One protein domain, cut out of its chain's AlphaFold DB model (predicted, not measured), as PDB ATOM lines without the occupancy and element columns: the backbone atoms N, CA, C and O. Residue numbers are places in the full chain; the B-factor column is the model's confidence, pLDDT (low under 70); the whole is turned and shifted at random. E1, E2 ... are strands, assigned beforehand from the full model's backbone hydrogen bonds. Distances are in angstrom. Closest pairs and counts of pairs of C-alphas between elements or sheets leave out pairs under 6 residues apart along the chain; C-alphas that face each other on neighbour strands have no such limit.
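This is residues 758 to 768 and 777 to 890 of the 985 residues of the protein "Peptidase S74 domain-containing protein" of candidate division WOR-1 bacterium RIFCSPLOWO2_02_FULL_46_20 (UniProt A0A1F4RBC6). With little regular structure, this is one twisted sheet of six strands, beyond whose edge E6 a long stretch, residues 835 to 890, trails away; residues 850 to 856 stick out. The 125 printed residues include no named helix; E1 to E6 follow the sheet order E1 E2 E3 E4 E5 E6, mixed, all strand, with 36 residues in named elements. The whole is loose, radius of gyration of the C-alphas 20.1 A, spanning 60 by 43 by 31 A.

E1, residues 761 to 767, is antiparallel to E2, residues 777 to 786; N 762 and O 782 are 2.8 A apart. E2, E3, residues 796 to 802, E4, residues 810 to 815, and E5, residues 821 to 823, form a meander, each antiparallel to the one before: N 783 and O 799, N 800 and O 813, N 814 and O 822 are each 2.9 A apart. E6, residues 832 to 834, is parallel to E5; N 823 and O 833 are 2.8 A apart.

E2 spans 25.0 A between end C-alphas and bends by 66 degrees at residue 780. C-alpha 761 is at (25.496, 18.141, -28.137), C-alpha 834 at (10.669, 2.349, -36.840).

Residues 769 to 776 are cut out; C-alphas 768 and 777 are 6.2 A apart. Residues 836 to 875 are among 49 with pLDDT under 70.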
ATOM      1  N   SER A 758      17.082  23.332 -31.574       73.62
ATOM      2  CA  SER A 758      18.299  23.890 -30.966       73.62
ATOM      3  C   SER A 758      18.588  23.290 -29.586       73.62
ATOM      4  O   SER A 758      17.673  23.052 -28.797       73.62
ATOM      5  N   GLY A 759      19.866  23.037 -29.284       75.69
ATOM      6  CA  GLY A 759      20.293  22.554 -27.972       75.69
ATOM      7  C   GLY A 759      21.733  22.015 -27.923       75.69
ATOM      8  O   GLY A 759      22.471  22.101 -28.911       75.69
ATOM      9  N   PRO A 760      22.195  21.556 -26.747       80.38
ATOM     10  CA  PRO A 760      23.569  21.095 -26.540       80.38
ATOM     11  C   PRO A 760      23.822  19.684 -27.102       80.38
ATOM     12  O   PRO A 760      22.959  18.813 -27.021       80.38
ATOM     13  N   LEU A 761      25.043  19.436 -27.602       80.12
ATOM     14  CA  LEU A 761      25.496  18.141 -28.137       80.12
ATOM     15  C   LEU A 761      26.765  17.647 -27.418       80.12
ATOM     16  O   LEU A 761      27.776  18.349 -27.384       80.12
ATOM     17  N   LEU A 762      26.758  16.403 -26.934       86.69
ATOM     18  CA  LEU A 762      27.965  15.624 -26.654       86.69
ATOM     19  C   LEU A 762      28.470  15.039 -27.972       86.69
ATOM     20  O   LEU A 762      27.817  14.185 -28.569       86.69
ATOM     21  N   THR A 763      29.627  15.507 -28.435       82.19
ATOM     22  CA  THR A 763      30.152  15.132 -29.751       82.19
ATOM     23  C   THR A 763      31.297  14.138 -29.627       82.19
ATOM     24  O   THR A 763      32.300  14.414 -28.972       82.19
ATOM     25  N   PHE A 764      31.176  13.003 -30.307       83.62
ATOM     26  CA  PHE A 764      32.222  11.997 -30.417       83.62
ATOM     27  C   PHE A 764      33.045  12.290 -31.664       83.62
ATOM     28  O   PHE A 764      32.517  12.298 -32.780       83.62
ATOM     29  N   ARG A 765      34.335  12.570 -31.461       81.19
ATOM     30  CA  ARG A 765      35.284  12.874 -32.532       81.19
ATOM     31  C   ARG A 765      36.308  11.765 -32.680       81.19
ATOM     32  O   ARG A 765      36.822  11.278 -31.676       81.19
ATOM     33  N   GLN A 766      36.650  11.438 -33.915       78.94
ATOM     34  CA  GLN A 766      37.736  10.523 -34.242       78.94
ATOM     35  C   GLN A 766      38.732  11.234 -35.161       78.94
ATOM     36  O   GLN A 766      38.378  12.166 -35.882       78.94
ATOM     37  N   GLU A 767      40.000  10.840 -35.069       72.25
ATOM     38  CA  GLU A 767      41.025  11.255 -36.023       72.25
ATOM     39  C   GLU A 767      40.632  10.785 -37.426       72.25
ATOM     40  O   GLU A 767      40.204   9.642 -37.597       72.25
ATOM     41  N   ASN A 768      40.706  11.689 -38.403       67.44
ATOM     42  CA  ASN A 768      40.461  11.340 -39.791       67.44
ATOM     43  C   ASN A 768      41.797  11.015 -40.472       67.44
ATOM     44  O   ASN A 768      42.700  11.846 -40.474       67.44
ATOM     45  N   GLU A 777      37.470  14.806 -36.803       76.69
ATOM     46  CA  GLU A 777      36.103  14.984 -37.295       76.69
ATOM     47  C   GLU A 777      35.078  14.429 -36.307       76.69
ATOM     48  O   GLU A 777      35.329  13.462 -35.589       76.69
ATOM     49  N   ASN A 778      33.902  15.056 -36.267       77.19
ATOM     50  CA  ASN A 778      32.747  14.503 -35.568       77.19
ATOM     51  C   ASN A 778      32.294  13.237 -36.308       77.19
ATOM     52  O   ASN A 778      32.157  13.264 -37.524       77.19
ATOM     53  N   ILE A 779      32.028  12.148 -35.591       83.31
ATOM     54  CA  ILE A 779      31.510  10.899 -36.181       83.31
ATOM     55  C   ILE A 779      30.114  10.548 -35.655       83.31
ATOM     56  O   ILE A 779      29.305   9.935 -36.355       83.31
ATOM     57  N   ALA A 780      29.797  10.999 -34.442       88.62
ATOM     58  CA  ALA A 780      28.484  10.865 -33.830       88.62
ATOM     59  C   ALA A 780      28.266  11.969 -32.793       88.62
ATOM     60  O   ALA A 780      29.220  12.563 -32.286       88.62
ATOM     61  N   ALA A 781      27.009  12.230 -32.457       88.94
ATOM     62  CA  ALA A 781      26.671  13.096 -31.340       88.94
ATOM     63  C   ALA A 781      25.392  12.631 -30.644       88.94
ATOM     64  O   ALA A 781      24.497  12.069 -31.271       88.94
ATOM     65  N   ILE A 782      25.311  12.903 -29.347       92.00
ATOM     66  CA  ILE A 782      24.097  12.741 -28.548       92.00
ATOM     67  C   ILE A 782      23.727  14.123 -28.034       92.00
ATOM     68  O   ILE A 782      24.569  14.800 -27.448       92.00
ATOM     69  N   GLY A 783      22.500  14.566 -28.281       88.94
ATOM     70  CA  GLY A 783      22.064  15.914 -27.930       88.94
ATOM     71  C   GLY A 783      20.741  15.945 -27.206       88.94
ATOM     72  O   GLY A 783      19.954  15.007 -27.298       88.94
ATOM     73  N   ALA A 784      20.504  17.057 -26.521       88.88
ATOM     74  CA  ALA A 784      19.173  17.461 -26.104       88.88
ATOM     75  C   ALA A 784      18.745  18.621 -27.001       88.88
ATOM     76  O   ALA A 784      19.532  19.544 -27.198       88.88
ATOM     77  N   VAL A 785      17.538  18.578 -27.557       88.50
ATOM     78  CA  VAL A 785      17.024  19.634 -28.440       88.50
ATOM     79  C   VAL A 785      15.652  20.091 -27.984       88.50
ATOM     80  O   VAL A 785      14.878  19.291 -27.472       88.50
ATOM     81  N   LEU A 786      15.349  21.369 -28.186       86.88
ATOM     82  CA  LEU A 786      14.031  21.930 -27.914       86.88
ATOM     83  C   LEU A 786      13.009  21.398 -28.929       86.88
ATOM     84  O   LEU A 786      13.251  21.478 -30.133       86.88
ATOM     85  N   GLU A 787      11.878  20.870 -28.471       87.12
ATOM     86  CA  GLU A 787      10.780  20.433 -29.349       87.12
ATOM     87  C   GLU A 787       9.720  21.513 -29.541       87.12
ATOM     88  O   GLU A 787       9.094  21.576 -30.596       87.12
ATOM     89  N   ASP A 788       9.581  22.408 -28.563       81.44
ATOM     90  CA  ASP A 788       8.639  23.519 -28.604       81.44
ATOM     91  C   ASP A 788       9.326  24.829 -28.202       81.44
ATOM     92  O   ASP A 788       9.844  24.982 -27.100       81.44
ATOM     93  N   ALA A 789       9.328  25.789 -29.126       76.81
ATOM     94  CA  ALA A 789       9.922  27.111 -28.940       76.81
ATOM     95  C   ALA A 789       8.968  28.143 -28.301       76.81
ATOM     96  O   ALA A 789       9.282  29.336 -28.280       76.81
ATOM     97  N   THR A 790       7.800  27.720 -27.811       79.75
ATOM     98  CA  THR A 790       6.817  28.600 -27.166       79.75
ATOM     99  C   THR A 790       7.263  29.018 -25.759       79.75
ATOM    100  O   THR A 790       7.806  28.225 -24.992       79.75
ATOM    101  N   ASP A 791       7.011  30.282 -25.399       61.12
ATOM    102  CA  ASP A 791       7.357  30.846 -24.089       61.12
ATOM    103  C   ASP A 791       6.675  30.069 -22.947       61.12
ATOM    104  O   ASP A 791       5.449  29.937 -22.911       61.12
ATOM    105  N   GLY A 792       7.484  29.538 -22.028       66.00
ATOM    106  CA  GLY A 792       7.046  28.694 -20.914       66.00
ATOM    107  C   GLY A 792       7.095  27.181 -21.162       66.00
ATOM    108  O   GLY A 792       6.884  26.434 -20.208       66.00
ATOM    109  N   SER A 793       7.406  26.723 -22.380       72.81
ATOM    110  CA  SER A 793       7.622  25.298 -22.659       72.81
ATOM    111  C   SER A 793       9.062  24.877 -22.351       72.81
ATOM    112  O   SER A 793      10.021  25.598 -22.633       72.81
ATOM    113  N   THR A 794       9.219  23.697 -21.752       76.06
ATOM    114  CA  THR A 794      10.518  23.045 -21.509       76.06
ATOM    115  C   THR A 794      10.643  21.733 -22.279       76.06
ATOM    116  O   THR A 794      11.521  20.924 -21.973       76.06
ATOM    117  N   ASP A 795       9.746  21.498 -23.235       86.69
ATOM    118  CA  ASP A 795       9.662  20.239 -23.961       86.69
ATOM    119  C   ASP A 795      10.912  20.050 -24.816       86.69
ATOM    120  O   ASP A 795      11.238  20.862 -25.688       86.69
ATOM    121  N   GLY A 796      11.637  18.970 -24.541       87.25
ATOM    122  CA  GLY A 796      12.871  18.648 -25.230       87.25
ATOM    123  C   GLY A 796      12.991  17.161 -25.525       87.25
ATOM    124  O   GLY A 796      12.491  16.321 -24.778       87.25
ATOM    125  N   ALA A 797      13.697  16.852 -26.605       91.81
ATOM    126  CA  ALA A 797      14.011  15.499 -27.030       91.81
ATOM    127  C   ALA A 797      15.462  15.140 -26.743       91.81
ATOM    128  O   ALA A 797      16.361  15.970 -26.896       91.81
ATOM    129  N   LEU A 798      15.692  13.862 -26.443       94.00
ATOM    130  CA  LEU A 798      17.010  13.247 -26.553       94.00
ATOM    131  C   LEU A 798      17.189  12.714 -27.976       94.00
ATOM    132  O   LEU A 798      16.376  11.922 -28.456       94.00
ATOM    133  N   VAL A 799      18.265  13.120 -28.639       93.31
ATOM    134  CA  VAL A 799      18.499  12.826 -30.056       93.31
ATOM    135  C   VAL A 799      19.865  12.203 -30.291       93.31
ATOM    136  O   VAL A 799      20.880  12.637 -29.741       93.31
ATOM    137  N   PHE A 800      19.896  11.198 -31.161       93.94
ATOM    138  CA  PHE A 800      21.103  10.490 -31.569       93.94
ATOM    139  C   PHE A 800      21.419  10.823 -33.019       93.94
ATOM    140  O   PHE A 800      20.668  10.488 -33.938       93.94
ATOM    141  N   HIS A 801      22.568  11.450 -33.223       89.94
ATOM    142  CA  HIS A 801      23.076  11.815 -34.532       89.94
ATOM    143  C   HIS A 801      24.222  10.893 -34.922       89.94
ATOM    144  O   HIS A 801      25.168  10.697 -34.159       89.94
ATOM    145  N   THR A 802      24.178  10.383 -36.150       88.44
ATOM    146  CA  THR A 802      25.329   9.694 -36.751       88.44
ATOM    147  C   THR A 802      25.665  10.335 -38.084       88.44
ATOM    148  O   THR A 802      24.783  10.778 -38.828       88.44
ATOM    149  N   MET A 803      26.955  10.378 -38.390       82.06
ATOM    150  CA  MET A 803      27.455  10.846 -39.675       82.06
ATOM    151  C   MET A 803      27.791   9.639 -40.549       82.06
ATOM    152  O   MET A 803      28.249   8.605 -40.068       82.06
ATOM    153  N   ARG A 804      27.535   9.748 -41.853       75.88
ATOM    154  CA  ARG A 804      27.948   8.739 -42.834       75.88
ATOM    155  C   ARG A 804      28.678   9.448 -43.965       75.88
ATOM    156  O   ARG A 804      28.062  10.247 -44.659       75.88
ATOM    157  N   ASN A 805      29.951   9.105 -44.166       67.25
ATOM    158  CA  ASN A 805      30.753   9.490 -45.333       67.25
ATOM    159  C   ASN A 805      30.779  11.008 -45.612       67.25
ATOM    160  O   ASN A 805      30.302  11.448 -46.655       67.25
ATOM    161  N   GLU A 806      31.288  11.794 -44.659       58.28
ATOM    162  CA  GLU A 806      31.442  13.261 -44.761       58.28
ATOM    163  C   GLU A 806      30.137  14.057 -44.985       58.28
ATOM    164  O   GLU A 806      30.165  15.261 -45.239       58.28
ATOM    165  N   ALA A 807      28.972  13.415 -44.856       62.41
ATOM    166  CA  ALA A 807      27.683  14.095 -44.838       62.41
ATOM    167  C   ALA A 807      27.416  14.757 -43.475       62.41
ATOM    168  O   ALA A 807      27.934  14.319 -42.443       62.41
ATOM    169  N   ALA A 808      26.556  15.780 -43.466       71.81
ATOM    170  CA  ALA A 808      26.070  16.402 -42.236       71.81
ATOM    171  C   ALA A 808      25.494  15.350 -41.268       71.81
ATOM    172  O   ALA A 808      24.929  14.342 -41.699       71.81
ATOM    173  N   ALA A 809      25.628  15.585 -39.959       78.44
ATOM    174  CA  ALA A 809      24.976  14.757 -38.947       78.44
ATOM    175  C   ALA A 809      23.475  14.669 -39.228       78.44
ATOM    176  O   ALA A 809      22.802  15.689 -39.337       78.44
ATOM    177  N   VAL A 810      22.971  13.440 -39.314       85.44
ATOM    178  CA  VAL A 810      21.542  13.165 -39.451       85.44
ATOM    179  C   VAL A 810      21.069  12.519 -38.160       85.44
ATOM    180  O   VAL A 810      21.707  11.583 -37.663       85.44
ATOM    181  N   GLU A 811      19.959  13.017 -37.630       90.25
ATOM    182  CA  GLU A 811      19.245  12.398 -36.521       90.25
ATOM    183  C   GLU A 811      18.729  11.020 -36.957       90.25
ATOM    184  O   GLU A 811      18.066  10.882 -37.984       90.25
ATOM    185  N   ARG A 812      19.099   9.966 -36.230       88.31
ATOM    186  CA  ARG A 812      18.700   8.582 -36.543       88.31
ATOM    187  C   ARG A 812      17.717   8.011 -35.550       88.31
ATOM    188  O   ARG A 812      16.987   7.088 -35.898       88.31
ATOM    189  N   MET A 813      17.762   8.512 -34.324       93.38
ATOM    190  CA  MET A 813      16.880   8.090 -33.261       93.38
ATOM    191  C   MET A 813      16.545   9.283 -32.378       93.38
ATOM    192  O   MET A 813      17.423  10.088 -32.057       93.38
ATOM    193  N   ARG A 814      15.285   9.339 -31.966       93.25
ATOM    194  CA  ARG A 814      14.741  10.329 -31.044       93.25
ATOM    195  C   ARG A 814      14.002   9.647 -29.912       93.25
ATOM    196  O   ARG A 814      13.325   8.647 -30.135       93.25
ATOM    197  N   ILE A 815      14.081  10.246 -28.731       95.12
ATOM    198  CA  ILE A 815      13.087  10.098 -27.671       95.12
ATOM    199  C   ILE A 815      12.498  11.485 -27.428       95.12
ATOM    200  O   ILE A 815      13.217  12.369 -26.960       95.12
ATOM    201  N   ASN A 816      11.239  11.691 -27.808       92.38
ATOM    202  CA  ASN A 816      10.574  12.990 -27.669       92.38
ATOM    203  C   ASN A 816      10.070  13.238 -26.234       92.38
ATOM    204  O   ASN A 816      10.141  12.350 -25.379       92.38
ATOM    205  N   SER A 817       9.542  14.434 -25.965       91.62
ATOM    206  CA  SER A 817       8.989  14.850 -24.668       91.62
ATOM    207  C   SER A 817       7.810  13.980 -24.210       91.62
ATOM    208  O   SER A 817       7.549  13.862 -23.013       91.62
ATOM    209  N   LEU A 818       7.142  13.295 -25.148       89.06
ATOM    210  CA  LEU A 818       6.064  12.329 -24.903       89.06
ATOM    211  C   LEU A 818       6.573  10.902 -24.614       89.06
ATOM    212  O   LEU A 818       5.773   9.997 -24.362       89.06
ATOM    213  N   GLY A 819       7.890  10.677 -24.642       87.56
ATOM    214  CA  GLY A 819       8.524   9.381 -24.384       87.56
ATOM    215  C   GLY A 819       8.418   8.378 -25.537       87.56
ATOM    216  O   GLY A 819       8.581   7.175 -25.319       87.56
ATOM    217  N   GLN A 820       8.118   8.838 -26.752       89.50
ATOM    218  CA  GLN A 820       8.053   8.010 -27.955       89.50
ATOM    219  C   GLN A 820       9.444   7.848 -28.565       89.50
ATOM    220  O   GLN A 820      10.184   8.820 -28.715       89.50
ATOM    221  N   VAL A 821       9.782   6.612 -28.931       93.38
ATOM    222  CA  VAL A 821      11.045   6.267 -29.579       93.38
ATOM    223  C   VAL A 821      10.841   6.227 -31.088       93.38
ATOM    224  O   VAL A 821      10.204   5.310 -31.604       93.38
ATOM    225  N   GLY A 822      11.401   7.205 -31.792       88.88
ATOM    226  CA  GLY A 822      11.496   7.193 -33.247       88.88
ATOM    227  C   GLY A 822      12.843   6.640 -33.680       88.88
ATOM    228  O   GLY A 822      13.874   7.109 -33.204       88.88
ATOM    229  N   ILE A 823      12.855   5.659 -34.578       87.44
ATOM    230  CA  ILE A 823      14.050   5.186 -35.280       87.44
ATOM    231  C   ILE A 823      13.811   5.423 -36.767       87.44
ATOM    232  O   ILE A 823      12.860   4.899 -37.333       87.44
ATOM    233  N   GLY A 824      14.659   6.237 -37.392       81.31
ATOM    234  CA  GLY A 824      14.504   6.634 -38.796       81.31
ATOM    235  C   GLY A 824      13.431   7.696 -39.062       81.31
ATOM    236  O   GLY A 824      13.361   8.176 -40.189       81.31
ATOM    237  N   THR A 825      12.683   8.114 -38.034       83.06
ATOM    238  CA  THR A 825      11.746   9.244 -38.065       83.06
ATOM    239  C   THR A 825      12.096  10.281 -37.007       83.06
ATOM    240  O   THR A 825      12.598   9.936 -35.932       83.06
ATOM    241  N   ILE A 826      11.812  11.546 -37.308       84.56
ATOM    242  CA  ILE A 826      11.940  12.669 -36.367       84.56
ATOM    243  C   ILE A 826      10.593  13.080 -35.753       84.56
ATOM    244  O   ILE A 826      10.576  13.877 -34.820       84.56
ATOM    245  N   GLU A 827       9.481  12.517 -36.234       85.69
ATOM    246  CA  GLU A 827       8.123  12.775 -35.735       85.69
ATOM    247  C   GLU A 827       7.427  11.455 -35.357       85.69
ATOM    248  O   GLU A 827       6.417  11.095 -35.962       85.69
ATOM    249  N   PRO A 828       7.951  10.693 -34.375       85.75
ATOM    250  CA  PRO A 828       7.340   9.424 -34.009       85.75
ATOM    251  C   PRO A 828       5.917   9.630 -33.478       85.75
ATOM    252  O   PRO A 828       5.708  10.365 -32.513       85.75
ATOM    253  N   PHE A 829       4.938   8.940 -34.062       81.12
ATOM    254  CA  PHE A 829       3.545   8.953 -33.605       81.12
ATOM    255  C   PHE A 829       3.169   7.704 -32.792       81.12
ATOM    256  O   PHE A 829       2.119   7.679 -32.144       81.12
ATOM    257  N   ALA A 830       4.027   6.680 -32.757       76.50
ATOM    258  CA  ALA A 830       3.882   5.487 -31.914       76.50
ATOM    259  C   ALA A 830       4.948   5.428 -30.801       76.50
ATOM    260  O   ALA A 830       5.989   6.068 -30.884       76.50
ATOM    261  N   ARG A 831       4.709   4.640 -29.736       77.00
ATOM    262  CA  ARG A 831       5.669   4.479 -28.612       77.00
ATOM    263  C   ARG A 831       7.036   3.959 -29.072       77.00
ATOM    264  O   ARG A 831       8.050   4.350 -28.508       77.00
ATOM    265  N   LEU A 832       7.026   3.082 -30.072       82.44
ATOM    266  CA  LEU A 832       8.177   2.691 -30.867       82.44
ATOM    267  C   LEU A 832       7.730   2.764 -32.320       82.44
ATOM    268  O   LEU A 832       6.895   1.972 -32.755       82.44
ATOM    269  N   GLU A 833       8.269   3.723 -33.046       79.12
ATOM    270  CA  GLU A 833       8.113   3.808 -34.482       79.12
ATOM    271  C   GLU A 833       9.464   3.550 -35.115       79.12
ATOM    272  O   GLU A 833      10.434   4.260 -34.846       79.12
ATOM    273  N   VAL A 834       9.527   2.524 -35.957       79.94
ATOM    274  CA  VAL A 834      10.669   2.349 -36.840       79.94
ATOM    275  C   VAL A 834      10.225   2.719 -38.236       79.94
ATOM    276  O   VAL A 834       9.684   1.895 -38.977       79.94
ATOM    277  N   GLU A 835      10.437   3.986 -38.574       74.19
ATOM    278  CA  GLU A 835      10.274   4.441 -39.937       74.19
ATOM    279  C   GLU A 835      11.466   3.943 -40.736       74.19
ATOM    280  O   GLU A 835      12.620   4.353 -40.590       74.19
ATOM    281  N   VAL A 836      11.157   3.006 -41.610       67.00
ATOM    282  CA  VAL A 836      12.108   2.526 -42.578       67.00
ATOM    283  C   VAL A 836      11.970   3.384 -43.822       67.00
ATOM    284  O   VAL A 836      11.016   3.234 -44.585       67.00
ATOM    285  N   ALA A 837      12.952   4.253 -44.066       63.03
ATOM    286  CA  ALA A 837      13.101   4.867 -45.379       63.03
ATOM    287  C   ALA A 837      13.079   3.755 -46.436       63.03
ATOM    288  O   ALA A 837      13.741   2.735 -46.242       63.03
ATOM    289  N   ASN A 838      12.312   3.950 -47.516       54.59
ATOM    290  CA  ASN A 838      12.027   2.966 -48.567       54.59
ATOM    291  C   ASN A 838      13.317   2.522 -49.292       54.59
ATOM    292  O   ASN A 838      13.644   2.954 -50.396       54.59
ATOM    293  N   ALA A 839      14.104   1.705 -48.605       53.19
ATOM    294  CA  ALA A 839      15.403   1.202 -48.978       53.19
ATOM    295  C   ALA A 839      15.276  -0.315 -48.953       53.19
ATOM    296  O   ALA A 839      14.875  -0.891 -47.945       53.19
ATOM    297  N   ALA A 840      15.622  -0.945 -50.073       47.38
ATOM    298  CA  ALA A 840      15.252  -2.312 -50.442       47.38
ATOM    299  C   ALA A 840      15.618  -3.444 -49.449       47.38
ATOM    300  O   ALA A 840      15.303  -4.591 -49.726       47.38
ATOM    301  N   ASN A 841      16.270  -3.155 -48.319       47.66
ATOM    302  CA  ASN A 841      16.708  -4.128 -47.311       47.66
ATOM    303  C   ASN A 841      16.551  -3.643 -45.863       47.66
ATOM    304  O   ASN A 841      17.125  -4.237 -44.950       47.66
ATOM    305  N   ALA A 842      15.842  -2.542 -45.626       48.75
ATOM    306  CA  ALA A 842      15.670  -2.052 -44.274       48.75
ATOM    307  C   ALA A 842      14.472  -2.768 -43.623       48.75
ATOM    308  O   ALA A 842      13.357  -2.782 -44.141       48.75
ATOM    309  N   LYS A 843      14.741  -3.465 -42.517       54.97
ATOM    310  CA  LYS A 843      13.735  -4.153 -41.703       54.97
ATOM    311  C   LYS A 843      13.372  -3.225 -40.549       54.97
ATOM    312  O   LYS A 843      14.278  -2.710 -39.903       54.97
ATOM    313  N   GLY A 844      12.078  -3.004 -40.310       57.03
ATOM    314  CA  GLY A 844      11.620  -2.087 -39.258       57.03
ATOM    315  C   GLY A 844      11.926  -2.621 -37.866       57.03
ATOM    316  O   GLY A 844      12.540  -1.950 -37.054       57.03
ATOM    317  N   VAL A 845      11.583  -3.874 -37.602       64.94
ATOM    318  CA  VAL A 845      11.871  -4.513 -36.320       64.94
ATOM    319  C   VAL A 845      12.405  -5.911 -36.610       64.94
ATOM    320  O   VAL A 845      11.738  -6.709 -37.266       64.94
ATOM    321  N   LEU A 846      13.631  -6.190 -36.168       54.72
ATOM    322  CA  LEU A 846      14.235  -7.521 -36.178       54.72
ATOM    323  C   LEU A 846      14.438  -7.932 -34.716       54.72
ATOM    324  O   LEU A 846      15.226  -7.304 -34.014       54.72
ATOM    325  N   ILE A 847      13.723  -8.960 -34.259       54.91
ATOM    326  CA  ILE A 847      14.003  -9.639 -32.989       54.91
ATOM    327  C   ILE A 847      14.733 -10.925 -33.370       54.91
ATOM    328  O   ILE A 847      14.115 -11.846 -33.897       54.91
ATOM    329  N   ASP A 848      16.051 -10.935 -33.189       48.78
ATOM    330  CA  ASP A 848      16.934 -12.058 -33.511       48.78
ATOM    331  C   ASP A 848      17.604 -12.559 -32.224       48.78
ATOM    332  O   ASP A 848      17.982 -11.757 -31.366       48.78
ATOM    333  N   TYR A 849      17.731 -13.876 -32.082       45.03
ATOM    334  CA  TYR A 849      18.450 -14.530 -30.993       45.03
ATOM    335  C   TYR A 849      19.459 -15.491 -31.620       45.03
ATOM    336  O   TYR A 849      19.081 -16.536 -32.145       45.03
ATOM    337  N   ASP A 850      20.738 -15.116 -31.577       51.47
ATOM    338  CA  ASP A 850      21.853 -15.917 -32.087       51.47
ATOM    339  C   ASP A 850      22.220 -17.012 -31.066       51.47
ATOM    340  O   ASP A 850      23.184 -16.891 -30.312       51.47
ATOM    341  N   ASP A 851      21.400 -18.064 -30.986       48.16
ATOM    342  CA  ASP A 851      21.820 -19.355 -30.432       48.16
ATOM    343  C   ASP A 851      21.281 -20.496 -31.299       48.16
ATOM    344  O   ASP A 851      20.130 -20.516 -31.740       48.16
ATOM    345  N   ALA A 852      22.143 -21.470 -31.553       51.56
ATOM    346  CA  ALA A 852      22.027 -22.451 -32.615       51.56
ATOM    347  C   ALA A 852      20.927 -23.520 -32.412       51.56
ATOM    348  O   ALA A 852      20.863 -24.450 -33.219       51.56
ATOM    349  N   THR A 853      20.075 -23.463 -31.373       59.97
ATOM    350  CA  THR A 853      19.208 -24.610 -31.008       59.97
ATOM    351  C   THR A 853      17.848 -24.302 -30.324       59.97
ATOM    352  O   THR A 853      17.655 -24.684 -29.175       59.97
ATOM    353  N   ASN A 854      16.851 -23.808 -31.082       53.25
ATOM    354  CA  ASN A 854      15.386 -23.732 -30.787       53.25
ATOM    355  C   ASN A 854      14.863 -22.663 -29.794       53.25
ATOM    356  O   ASN A 854      15.420 -22.488 -28.722       53.25
ATOM    357  N   ASN A 855      13.620 -22.161 -29.896       50.31
ATOM    358  CA  ASN A 855      12.839 -21.479 -30.951       50.31
ATOM    359  C   ASN A 855      11.489 -21.078 -30.301       50.31
ATOM    360  O   ASN A 855      10.659 -21.954 -30.082       50.31
ATOM    361  N   LEU A 856      11.282 -19.795 -29.971       45.91
ATOM    362  CA  LEU A 856      10.039 -19.031 -30.215       45.91
ATOM    363  C   LEU A 856      10.207 -17.582 -29.696       45.91
ATOM    364  O   LEU A 856       9.946 -17.285 -28.532       45.91
ATOM    365  N   TYR A 857      10.621 -16.671 -30.579       47.22
ATOM    366  CA  TYR A 857      10.407 -15.227 -30.433       47.22
ATOM    367  C   TYR A 857       9.305 -14.839 -31.428       47.22
ATOM    368  O   TYR A 857       9.480 -14.990 -32.636       47.22
ATOM    369  N   ALA A 858       8.135 -14.424 -30.936       48.31
ATOM    370  CA  ALA A 858       7.016 -14.030 -31.790       48.31
ATOM    371  C   ALA A 858       7.332 -12.717 -32.530       48.31
ATOM    372  O   ALA A 858       7.646 -11.702 -31.911       48.31
ATOM    373  N   LEU A 859       7.218 -12.750 -33.860       52.38
ATOM    374  CA  LEU A 859       7.213 -11.584 -34.740       52.38
ATOM    375  C   LEU A 859       5.780 -11.039 -34.796       52.38
ATOM    376  O   LEU A 859       4.956 -11.548 -35.552       52.38
ATOM    377  N   GLU A 860       5.448 -10.038 -33.985       50.00
ATOM    378  CA  GLU A 860       4.153  -9.365 -34.101       50.00
ATOM    379  C   GLU A 860       4.221  -8.320 -35.220       50.00
ATOM    380  O   GLU A 860       4.976  -7.351 -35.152       50.00
ATOM    381  N   ILE A 861       3.436  -8.536 -36.272       57.94
ATOM    382  CA  ILE A 861       3.311  -7.619 -37.402       57.94
ATOM    383  C   ILE A 861       1.913  -7.010 -37.340       57.94
ATOM    384  O   ILE A 861       0.941  -7.631 -37.762       57.94
ATOM    385  N   ASN A 862       1.804  -5.785 -36.829       49.31
ATOM    386  CA  ASN A 862       0.564  -5.014 -36.872       49.31
ATOM    387  C   ASN A 862       0.735  -3.845 -37.838       49.31
ATOM    388  O   ASN A 862       1.328  -2.816 -37.523       49.31
ATOM    389  N   ASN A 863       0.227  -4.036 -39.047       51.16
ATOM    390  CA  ASN A 863       0.159  -3.005 -40.070       51.16
ATOM    391  C   ASN A 863      -0.995  -2.039 -39.757       51.16
ATOM    392  O   ASN A 863      -2.130  -2.484 -39.596       51.16
ATOM    393  N   ALA A 864      -0.712  -0.736 -39.674       46.22
ATOM    394  CA  ALA A 864      -1.700   0.307 -39.367       46.22
ATOM    395  C   ALA A 864      -2.191   1.093 -40.603       46.22
ATOM    396  O   ALA A 864      -3.026   1.988 -40.473       46.22
ATOM    397  N   GLY A 865      -1.697   0.790 -41.809       54.00
ATOM    398  CA  GLY A 865      -2.265   1.332 -43.049       54.00
ATOM    399  C   GLY A 865      -3.560   0.614 -43.457       54.00
ATOM    400  O   GLY A 865      -3.900  -0.427 -42.911       54.00
ATOM    401  N   THR A 866      -4.246   1.078 -44.513       51.75
ATOM    402  CA  THR A 866      -5.295   0.282 -45.205       51.75
ATOM    403  C   THR A 866      -4.744  -0.987 -45.884       51.75
ATOM    404  O   THR A 866      -5.478  -1.688 -46.581       51.75
ATOM    405  N   GLY A 867      -3.446  -1.252 -45.718       54.56
ATOM    406  CA  GLY A 867      -2.746  -2.430 -46.192       54.56
ATOM    407  C   GLY A 867      -2.913  -3.609 -45.241       54.56
ATOM    408  O   GLY A 867      -3.117  -3.459 -44.041       54.56
ATOM    409  N   ASP A 868      -2.840  -4.802 -45.804       57.34
ATOM    410  CA  ASP A 868      -3.053  -6.050 -45.083       57.34
ATOM    411  C   ASP A 868      -1.916  -6.324 -44.075       57.34
ATOM    412  O   ASP A 868      -0.752  -6.025 -44.346       57.34
ATOM    413  N   SER A 869      -2.246  -6.865 -42.897       59.03
ATOM    414  CA  SER A 869      -1.315  -6.981 -41.756       59.03
ATOM    415  C   SER A 869      -0.302  -8.105 -41.898       59.03
ATOM    416  O   SER A 869       0.828  -7.997 -41.434       59.03
ATOM    417  N   ILE A 870      -0.704  -9.153 -42.607       65.06
ATOM    418  CA  ILE A 870       0.156 -10.235 -43.060       65.06
ATOM    419  C   ILE A 870      -0.209 -10.425 -44.523       65.06
ATOM    420  O   ILE A 870      -1.281 -10.935 -44.854       65.06
ATOM    421  N   TYR A 871       0.649  -9.904 -45.386       57.38
ATOM    422  CA  TYR A 871       0.529 -10.001 -46.828       57.38
ATOM    423  C   TYR A 871       1.563 -11.012 -47.309       57.38
ATOM    424  O   TYR A 871       2.755 -10.815 -47.069       57.38
ATOM    425  N   ASP A 872       1.118 -12.082 -47.966       49.28
ATOM    426  CA  ASP A 872       2.009 -12.965 -48.708       49.28
ATOM    427  C   ASP A 872       1.795 -12.804 -50.227       49.28
ATOM    428  O   ASP A 872       0.726 -12.416 -50.711       49.28
ATOM    429  N   ASP A 873       2.834 -13.082 -51.015       52.72
ATOM    430  CA  ASP A 873       2.824 -12.859 -52.469       52.72
ATOM    431  C   ASP A 873       1.910 -13.834 -53.238       52.72
ATOM    432  O   ASP A 873       1.694 -13.678 -54.447       52.72
ATOM    433  N   SER A 874       1.313 -14.829 -52.567       64.81
ATOM    434  CA  SER A 874       0.281 -15.671 -53.187       64.81
ATOM    435  C   SER A 874      -1.007 -14.868 -53.443       64.81
ATOM    436  O   SER A 874      -1.836 -15.220 -54.299       64.81
ATOM    437  N   GLY A 875      -1.128 -13.711 -52.779       65.31
ATOM    438  CA  GLY A 875      -2.328 -12.895 -52.700       65.31
ATOM    439  C   GLY A 875      -3.271 -13.370 -51.599       65.31
ATOM    440  O   GLY A 875      -4.368 -12.816 -51.491       65.31
ATOM    441  N   ALA A 876      -2.859 -14.376 -50.821       73.38
ATOM    442  CA  ALA A 876      -3.458 -14.661 -49.541       73.38
ATOM    443  C   ALA A 876      -3.005 -13.587 -48.564       73.38
ATOM    444  O   ALA A 876      -1.844 -13.180 -48.498       73.38
ATOM    445  N   LYS A 877      -3.976 -13.047 -47.853       78.38
ATOM    446  CA  LYS A 877      -3.700 -11.985 -46.912       78.38
ATOM    447  C   LYS A 877      -4.601 -12.144 -45.720       78.38
ATOM    448  O   LYS A 877      -5.779 -12.494 -45.861       78.38
ATOM    449  N   LEU A 878      -4.052 -11.836 -44.555       74.50
ATOM    450  CA  LEU A 878      -4.889 -11.428 -43.452       74.50
ATOM    451  C   LEU A 878      -5.348 -10.021 -43.790       74.50
ATOM    452  O   LEU A 878      -4.634  -9.039 -43.576       74.50
ATOM    453  N   THR A 879      -6.519  -9.955 -44.419       71.88
ATOM    454  CA  THR A 879      -7.112  -8.669 -44.747       71.88
ATOM    455  C   THR A 879      -7.247  -7.834 -43.487       71.88
ATOM    456  O   THR A 879      -7.385  -8.367 -42.385       71.88
ATOM    457  N   ALA A 880      -7.312  -6.517 -43.651       63.25
ATOM    458  CA  ALA A 880      -7.583  -5.611 -42.539       63.25
ATOM    459  C   ALA A 880      -8.890  -5.941 -41.766       63.25
ATOM    460  O   ALA A 880      -9.078  -5.452 -40.657       63.25
ATOM    461  N   ALA A 881      -9.789  -6.782 -42.314       65.25
ATOM    462  CA  ALA A 881     -11.010  -7.268 -41.656       65.25
ATOM    463  C   ALA A 881     -10.814  -8.554 -40.823       65.25
ATOM    464  O   ALA A 881     -11.793  -9.140 -40.362       65.25
ATOM    465  N   GLY A 882      -9.577  -9.041 -40.679       65.38
ATOM    466  CA  GLY A 882      -9.273 -10.306 -40.002       65.38
ATOM    467  C   GLY A 882      -9.725 -11.540 -40.787       65.38
ATOM    468  O   GLY A 882      -9.653 -12.659 -40.286       65.38
ATOM    469  N   VAL A 883     -10.193 -11.350 -42.024       78.19
ATOM    470  CA  VAL A 883     -10.551 -12.447 -42.916       78.19
ATOM    471  C   VAL A 883      -9.294 -12.896 -43.628       78.19
ATOM    472  O   VAL A 883      -8.659 -12.108 -44.337       78.19
ATOM    473  N   PHE A 884      -8.973 -14.171 -43.462       76.19
ATOM    474  CA  PHE A 884      -8.018 -14.845 -44.317       76.19
ATOM    475  C   PHE A 884      -8.686 -15.079 -45.673       76.19
ATOM    476  O   PHE A 884      -9.675 -15.808 -45.770       76.19
ATOM    477  N   THR A 885      -8.220 -14.384 -46.706       79.69
ATOM    478  CA  THR A 885      -8.782 -14.522 -48.054       79.69
ATOM    479  C   THR A 885      -7.836 -15.308 -48.938       79.69
ATOM    480  O   THR A 885      -6.684 -14.907 -49.062       79.69
ATOM    481  N   ASP A 886      -8.336 -16.342 -49.615       83.50
ATOM    482  CA  ASP A 886      -7.577 -17.085 -50.623       83.50
ATOM    483  C   ASP A 886      -7.610 -16.381 -51.988       83.50
ATOM    484  O   ASP A 886      -8.624 -15.812 -52.414       83.50
ATOM    485  N   ALA A 887      -6.512 -16.458 -52.737       81.44
ATOM    486  CA  ALA A 887      -6.455 -15.897 -54.080       81.44
ATOM    487  C   ALA A 887      -7.306 -16.717 -55.074       81.44
ATOM    488  O   ALA A 887      -7.014 -17.878 -55.361       81.44
ATOM    489  N   SER A 888      -8.340 -16.107 -55.669       83.25
ATOM    490  CA  SER A 888      -9.282 -16.817 -56.559       83.25
ATOM    491  C   SER A 888      -9.622 -16.095 -57.880       83.25
ATOM    492  O   SER A 888     -10.657 -16.373 -58.493       83.25
ATOM    493  N   ASP A 889      -8.761 -15.200 -58.367       87.06
ATOM    494  CA  ASP A 889      -8.939 -14.558 -59.681       87.06
ATOM    495  C   ASP A 889      -8.829 -15.579 -60.843       87.06
ATOM    496  O   ASP A 889      -7.979 -16.472 -60.810       87.06
ATOM    497  N   ARG A 890      -9.670 -15.463 -61.890       83.88
ATOM    498  CA  ARG A 890      -9.683 -16.383 -63.055       83.88
ATOM    499  C   ARG A 890      -8.332 -16.431 -63.774       83.88
ATOM    500  O   ARG A 890      -7.974 -17.480 -64.300       83.88
TER     501      ARG A 890